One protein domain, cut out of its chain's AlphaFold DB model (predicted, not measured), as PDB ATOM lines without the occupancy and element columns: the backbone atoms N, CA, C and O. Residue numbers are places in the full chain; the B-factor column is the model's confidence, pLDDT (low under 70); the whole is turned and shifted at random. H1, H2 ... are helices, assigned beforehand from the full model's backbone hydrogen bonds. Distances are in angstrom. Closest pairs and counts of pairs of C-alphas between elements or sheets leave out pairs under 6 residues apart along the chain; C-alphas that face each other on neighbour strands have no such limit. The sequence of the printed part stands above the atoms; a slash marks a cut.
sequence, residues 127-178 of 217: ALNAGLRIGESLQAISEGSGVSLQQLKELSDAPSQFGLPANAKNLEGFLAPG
ATOM      1  N   ALA A 127     190.543 172.971  99.583       47.12
ATOM      2  CA  ALA A 127     191.776 172.280  99.938       47.12
ATOM      3  C   ALA A 127     191.535 171.410 101.183       47.12
ATOM      4  O   ALA A 127     191.737 171.842 102.315       47.12
ATOM      5  N   LEU A 128     191.064 170.186 100.969       51.88
ATOM      6  CA  LEU A 128     190.977 169.165 102.003       51.88
ATOM      7  C   LEU A 128     192.272 168.352 101.987       51.88
ATOM      8  O   LEU A 128     192.616 167.742 100.974       51.88
ATOM      9  N   ASN A 129     193.006 168.349 103.101       45.81
ATOM     10  CA  ASN A 129     194.174 167.483 103.251       45.81
ATOM     11  C   ASN A 129     193.748 166.009 103.137       45.81
ATOM     12  O   ASN A 129     192.727 165.598 103.695       45.81
ATOM     13  N   ALA A 130     194.541 165.199 102.430       43.75
ATOM     14  CA  ALA A 130     194.292 163.766 102.316       43.75
ATOM     15  C   ALA A 130     194.335 163.113 103.712       43.75
ATOM     16  O   ALA A 130     195.349 163.196 104.404       43.75
ATOM     17  N   GLY A 131     193.230 162.479 104.116       55.34
ATOM     18  CA  GLY A 131     193.102 161.793 105.407       55.34
ATOM     19  C   GLY A 131     192.322 162.541 106.495       55.34
ATOM     20  O   GLY A 131     192.275 162.047 107.620       55.34
ATOM     21  N   LEU A 132     191.706 163.690 106.191       59.81
ATOM     22  CA  LEU A 132     190.783 164.351 107.121       59.81
ATOM     23  C   LEU A 132     189.519 163.513 107.331       59.81
ATOM     24  O   LEU A 132     188.946 162.989 106.374       59.81
ATOM     25  N   ARG A 133     189.052 163.436 108.580       74.06
ATOM     26  CA  ARG A 133     187.721 162.890 108.889       74.06
ATOM     27  C   ARG A 133     186.647 163.817 108.319       74.06
ATOM     28  O   ARG A 133     186.872 165.029 108.228       74.06
ATOM     29  N   ILE A 134     185.458 163.296 108.005       74.44
ATOM     30  CA  ILE A 134     184.356 164.102 107.442       74.44
ATOM     31  C   ILE A 134     184.099 165.377 108.249       74.44
ATOM     32  O   ILE A 134     183.965 166.449 107.676       74.44
ATOM     33  N   GLY A 135     184.130 165.296 109.583       76.94
ATOM     34  CA  GLY A 135     183.904 166.446 110.460       76.94
ATOM     35  C   GLY A 135     184.921 167.575 110.268       76.94
ATOM     36  O   GLY A 135     184.535 168.740 110.244       76.94
ATOM     37  N   GLU A 136     186.196 167.237 110.068       75.00
ATOM     38  CA  GLU A 136     187.269 168.211 109.825       75.00
ATOM     39  C   GLU A 136     187.148 168.817 108.422       75.00
ATOM     40  O   GLU A 136     187.415 170.000 108.220       75.00
ATOM     41  N   SER A 137     186.669 168.023 107.461       74.19
ATOM     42  CA  SER A 137     186.396 168.495 106.105       74.19
ATOM     43  C   SER A 137     185.214 169.462 106.060       74.19
ATOM     44  O   SER A 137     185.322 170.532 105.468       74.19
ATOM     45  N   LEU A 138     184.108 169.147 106.743       79.44
ATOM     46  CA  LEU A 138     182.958 170.050 106.859       79.44
ATOM     47  C   LEU A 138     183.327 171.340 107.603       79.44
ATOM     48  O   LEU A 138     182.811 172.402 107.266       79.44
ATOM     49  N   GLN A 139     184.242 171.272 108.574       80.06
ATOM     50  CA  GLN A 139     184.760 172.458 109.249       80.06
ATOM     51  C   GLN A 139     185.573 173.352 108.307       80.06
ATOM     52  O   GLN A 139     185.270 174.537 108.197       80.06
ATOM     53  N   ALA A 140     186.527 172.789 107.562       72.75
ATOM     54  CA  ALA A 140     187.303 173.545 106.580       72.75
ATOM     55  C   ALA A 140     186.415 174.158 105.477       72.75
ATOM     56  O   ALA A 140     186.623 175.299 105.061       72.75
ATOM     57  N   ILE A 141     185.382 173.430 105.034       71.75
ATOM     58  CA  ILE A 141     184.381 173.943 104.088       71.75
ATOM     59  C   ILE A 141     183.584 175.086 104.723       71.75
ATOM     60  O   ILE A 141     183.372 176.101 104.066       71.75
ATOM     61  N   SER A 142     183.162 174.964 105.984       78.94
ATOM     62  CA  SER A 142     182.427 176.021 106.692       78.94
ATOM     63  C   SER A 142     183.237 177.318 106.762       78.94
ATOM     64  O   SER A 142     182.733 178.385 106.411       78.94
ATOM     65  N   GLU A 143     184.518 177.208 107.119       72.75
ATOM     66  CA  GLU A 143     185.453 178.332 107.222       72.75
ATOM     67  C   GLU A 143     185.730 178.996 105.860       72.75
ATOM     68  O   GLU A 143     185.851 180.218 105.787       72.75
ATOM     69  N   GLY A 144     185.796 178.216 104.773       62.47
ATOM     70  CA  GLY A 144     186.094 178.727 103.428       62.47
ATOM     71  C   GLY A 144     184.884 179.198 102.613       62.47
ATOM     72  O   GLY A 144     185.025 180.054 101.741       62.47
ATOM     73  N   SER A 145     183.699 178.637 102.863       65.94
ATOM     74  CA  SER A 145     182.473 178.922 102.099       65.94
ATOM     75  C   SER A 145     181.537 179.916 102.784       65.94
ATOM     76  O   SER A 145     180.671 180.488 102.123       65.94
ATOM     77  N   GLY A 146     181.674 180.101 104.103       62.50
ATOM     78  CA  GLY A 146     180.723 180.858 104.919       62.50
ATOM     79  C   GLY A 146     179.404 180.122 105.192       62.50
ATOM     80  O   GLY A 146     178.514 180.690 105.824       62.50
ATOM     81  N   VAL A 147     179.253 178.870 104.743       73.88
ATOM     82  CA  VAL A 147     178.098 178.017 105.062       73.88
ATOM     83  C   VAL A 147     178.248 177.475 106.482       73.88
ATOM     84  O   VAL A 147     179.340 177.077 106.889       73.88
ATOM     85  N   SER A 148     177.163 177.437 107.258       82.62
ATOM     86  CA  SER A 148     177.230 176.955 108.641       82.62
ATOM     87  C   SER A 148     177.579 175.463 108.718       82.62
ATOM     88  O   SER A 148     177.089 174.646 107.936       82.62
ATOM     89  N   LEU A 149     178.384 175.085 109.716       82.44
ATOM     90  CA  LEU A 149     178.748 173.687 109.976       82.44
ATOM     91  C   LEU A 149     177.514 172.788 110.171       82.44
ATOM     92  O   LEU A 149     177.536 171.612 109.819       82.44
ATOM     93  N   GLN A 150     176.440 173.334 110.738       82.50
ATOM     94  CA  GLN A 150     175.195 172.605 110.959       82.50
ATOM     95  C   GLN A 150     174.512 172.249 109.637       82.50
ATOM     96  O   GLN A 150     174.195 171.088 109.405       82.50
ATOM     97  N   GLN A 151     174.405 173.219 108.732       80.94
ATOM     98  CA  GLN A 151     173.838 173.014 107.403       80.94
ATOM     99  C   GLN A 151     174.688 172.046 106.565       80.94
ATOM    100  O   GLN A 151     174.165 171.213 105.832       80.94
ATOM    101  N   LEU A 152     176.013 172.091 106.726       82.75
ATOM    102  CA  LEU A 152     176.925 171.140 106.089       82.75
ATOM    103  C   LEU A 152     176.788 169.713 106.645       82.75
ATOM    104  O   LEU A 152     176.901 168.757 105.881       82.75
ATOM    105  N   LYS A 153     176.512 169.547 107.946       84.56
ATOM    106  CA  LYS A 153     176.213 168.233 108.547       84.56
ATOM    107  C   LYS A 153     174.902 167.655 108.023       84.56
ATOM    108  O   LYS A 153     174.877 166.499 107.629       84.56
ATOM    109  N   GLU A 154     173.855 168.469 107.944       84.25
ATOM    110  CA  GLU A 154     172.560 168.047 107.394       84.25
ATOM    111  C   GLU A 154     172.683 167.581 105.940       84.25
ATOM    112  O   GLU A 154     172.148 166.538 105.568       84.25
ATOM    113  N   LEU A 155     173.449 168.310 105.121       82.62
ATOM    114  CA  LEU A 155     173.748 167.890 103.752       82.62
ATOM    115  C   LEU A 155     174.579 166.603 103.722       82.62
ATOM    116  O   LEU A 155     174.305 165.715 102.915       82.62
ATOM    117  N   SER A 156     175.563 166.483 104.617       82.62
ATOM    118  CA  SER A 156     176.392 165.285 104.740       82.62
ATOM    119  C   SER A 156     175.567 164.038 105.053       82.62
ATOM    120  O   SER A 156     175.843 162.986 104.488       82.62
ATOM    121  N   ASP A 157     174.549 164.158 105.903       84.25
ATOM    122  CA  ASP A 157     173.691 163.049 106.338       84.25
ATOM    123  C   ASP A 157     172.548 162.735 105.352       84.25
ATOM    124  O   ASP A 157     171.801 161.774 105.539       84.25
ATOM    125  N   ALA A 158     172.442 163.491 104.253       82.44
ATOM    126  CA  ALA A 158     171.521 163.232 103.147       82.44
ATOM    127  C   ALA A 158     172.273 162.900 101.837       82.44
ATOM    128  O   ALA A 158     172.131 163.608 100.841       82.44
ATOM    129  N   PRO A 159     173.067 161.812 101.781       75.75
ATOM    130  CA  PRO A 159     173.905 161.478 100.622       75.75
ATOM    131  C   PRO A 159     173.108 161.143  99.348       75.75
ATOM    132  O   PRO A 159     173.616 161.294  98.236       75.75
ATOM    133  N   SER A 160     171.839 160.744  99.482       74.44
ATOM    134  CA  SER A 160     170.947 160.438  98.354       74.44
ATOM    135  C   SER A 160     170.699 161.636  97.433       74.44
ATOM    136  O   SER A 160     170.518 161.448  96.230       74.44
ATOM    137  N   GLN A 161     170.754 162.868  97.954       77.62
ATOM    138  CA  GLN A 161     170.590 164.084  97.146       77.62
ATOM    139  C   GLN A 161     171.756 164.312  96.167       77.62
ATOM    140  O   GLN A 161     171.610 165.044  95.192       77.62
ATOM    141  N   PHE A 162     172.898 163.662  96.411       73.25
ATOM    142  CA  PHE A 162     174.107 163.740  95.591       73.25
ATOM    143  C   PHE A 162     174.289 162.513  94.685       73.25
ATOM    144  O   PHE A 162     175.354 162.332  94.098       73.25
ATOM    145  N   GLY A 163     173.269 161.652  94.570       73.62
ATOM    146  CA  GLY A 163     173.317 160.454  93.726       73.62
ATOM    147  C   GLY A 163     174.220 159.339  94.265       73.62
ATOM    148  O   GLY A 163     174.619 158.458  93.505       73.62
ATOM    149  N   LEU A 164     174.553 159.367  95.559       76.06
ATOM    150  CA  LEU A 164     175.351 158.323  96.198       76.06
ATOM    151  C   LEU A 164     174.525 157.049  96.447       76.06
ATOM    152  O   LEU A 164     173.305 157.120  96.626       76.06
ATOM    153  N   PRO A 165     175.173 155.869  96.463       72.31
ATOM    154  CA  PRO A 165     174.479 154.603  96.656       72.31
ATOM    155  C   PRO A 165     173.821 154.530  98.043       72.31
ATOM    156  O   PRO A 165     174.310 155.108  99.009       72.31
ATOM    157  N   ALA A 166     172.717 153.787  98.159       73.69
ATOM    158  CA  ALA A 166     171.890 153.736  99.376       73.69
ATOM    159  C   ALA A 166     172.615 153.206 100.632       73.69
ATOM    160  O   ALA A 166     172.114 153.342 101.745       73.69
ATOM    161  N   ASN A 167     173.785 152.585 100.467       75.94
ATOM    162  CA  ASN A 167     174.652 152.143 101.558       75.94
ATOM    163  C   ASN A 167     175.550 153.263 102.119       75.94
ATOM    164  O   ASN A 167     176.180 153.058 103.159       75.94
ATOM    165  N   ALA A 168     175.627 154.424 101.462       74.06
ATOM    166  CA  ALA A 168     176.311 155.596 101.985       74.06
ATOM    167  C   ALA A 168     175.494 156.179 103.143       74.06
ATOM    168  O   ALA A 168     174.358 156.611 102.964       74.06
ATOM    169  N   LYS A 169     176.074 156.179 104.347       76.44
ATOM    170  CA  LYS A 169     175.459 156.811 105.525       76.44
ATOM    171  C   LYS A 169     175.647 158.325 105.524       76.44
ATOM    172  O   LYS A 169     174.827 159.034 106.086       76.44
ATOM    173  N   ASN A 170     176.737 158.790 104.923       78.88
ATOM    174  CA  ASN A 170     177.098 160.192 104.805       78.88
ATOM    175  C   ASN A 170     178.097 160.393 103.645       78.88
ATOM    176  O   ASN A 170     178.367 159.461 102.884       78.88
ATOM    177  N   LEU A 171     178.663 161.597 103.523       78.56
ATOM    178  CA  LEU A 171     179.672 161.943 102.509       78.56
ATOM    179  C   LEU A 171     181.106 161.463 102.838       78.56
ATOM    180  O   LEU A 171     182.042 161.792 102.105       78.56
ATOM    181  N   GLU A 172     181.320 160.693 103.913       71.75
ATOM    182  CA  GLU A 172     182.647 160.171 104.274       71.75
ATOM    183  C   GLU A 172     183.201 159.272 103.157       71.75
ATOM    184  O   GLU A 172     182.530 158.360 102.678       71.75
ATOM    185  N   GLY A 173     184.438 159.535 102.725       67.94
ATOM    186  CA  GLY A 173     185.089 158.794 101.638       67.94
ATOM    187  C   GLY A 173     184.621 159.165 100.223       67.94
ATOM    188  O   GLY A 173     185.232 158.713  99.259       67.94
ATOM    189  N   PHE A 174     183.597 160.015 100.089       70.31
ATOM    190  CA  PHE A 174     183.125 160.553  98.806       70.31
ATOM    191  C   PHE A 174     183.609 161.984  98.536       70.31
ATOM    192  O   PHE A 174     183.494 162.476  97.414       70.31
ATOM    193  N   LEU A 175     184.187 162.649  99.539       69.06
ATOM    194  CA  LEU A 175     184.883 163.919  99.354       69.06
ATOM    195  C   LEU A 175     186.290 163.662  98.797       69.06
ATOM    196  O   LEU A 175     187.168 163.164  99.504       69.06
ATOM    197  N   ALA A 176     186.510 163.993  97.524       59.19
ATOM    198  CA  ALA A 176     187.830 163.900  96.910       59.19
ATOM    199  C   ALA A 176     188.752 165.030  97.419       59.19
ATOM    200  O   ALA A 176     188.321 166.186  97.476       59.19
ATOM    201  N   PRO A 177     190.023 164.743  97.762       53.16
ATOM    202  CA  PRO A 177     190.986 165.784  98.109       53.16
ATOM    203  C   PRO A 177     191.259 166.688  96.895       53.16
ATOM    204  O   PRO A 177     191.624 166.211  95.819       53.16
ATOM    205  N   GLY A 178     191.084 168.002  97.066       46.56
ATOM    206  CA  GLY A 178     191.395 169.004  96.044       46.56
ATOM    207  C   GLY A 178     192.905 169.229  95.909       46.56
ATOM    208  O   GLY A 178     193.595 169.481  96.897       46.56
TER     209      GLY A 178
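This is residues 127 to 178 of the 217 residues of a protein of Arthrobacter sp. Hiyo4 (UniProt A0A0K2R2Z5). Two helices, H1 and H2, meet near their joined ends as a V, and the short helix H3 follows H2 at the far end of that arm. From H3 the long stretch of residues 163 to 178, with no named element, folds back past the open side of the V, and the two ends of the printed part come close together. The printed part has 52 residues with three named helices, in the order H1, H2, H3, and no named strand. The class is all helix, though under half of the residues, 24 of 52, are in named elements. The whole is compact, with a radius of gyration of the C-alphas of 10.7 A and spans of 29 by 23 by 14 A.

Begin with H1, residues 134 to 145, the longest helix. With residues 138 to 142 alone it touches H2, residues 149 to 156; look at Ser 142 and Leu 149, whose C-alphas are the closest of the two helices at 5.5 A. The two run opposite ways at a steep tilt of 59 degrees. H3, residues 159 to 162, and H2 meet only through their link, while H1 and H3 are apart. In H1 and H2 every O i to N i+4 pair is within hydrogen-bond range; H3 is too short for such a pair, but its one O i to N i+3 pair is within range.

Find C-alpha 134 at (184.356, 164.102, 107.442); from there H1 runs 15.9 A to C-alpha 145. H2 begins at C-alpha 149, at (178.748, 173.687, 109.976), and runs 10.2 A to C-alpha 156. H3 runs 5.5 A from C-alpha 159 to C-alpha 162, at (174.107, 163.740, 95.591).

The two C-alphas farthest apart, those of Gly 146 and Asn 167, are 29.5 A apart, while those of Ala 127 and Gly 178, the first and last printed, are 5.1 A apart. The printed part has no cut, and the links H1 to H2 and H2 to H3 are tight. The mean pLDDT of the printed part is 71.7; look for values under 70 at residues 127 to 132, 144 to 146, 173 and 175 to 178 of this model.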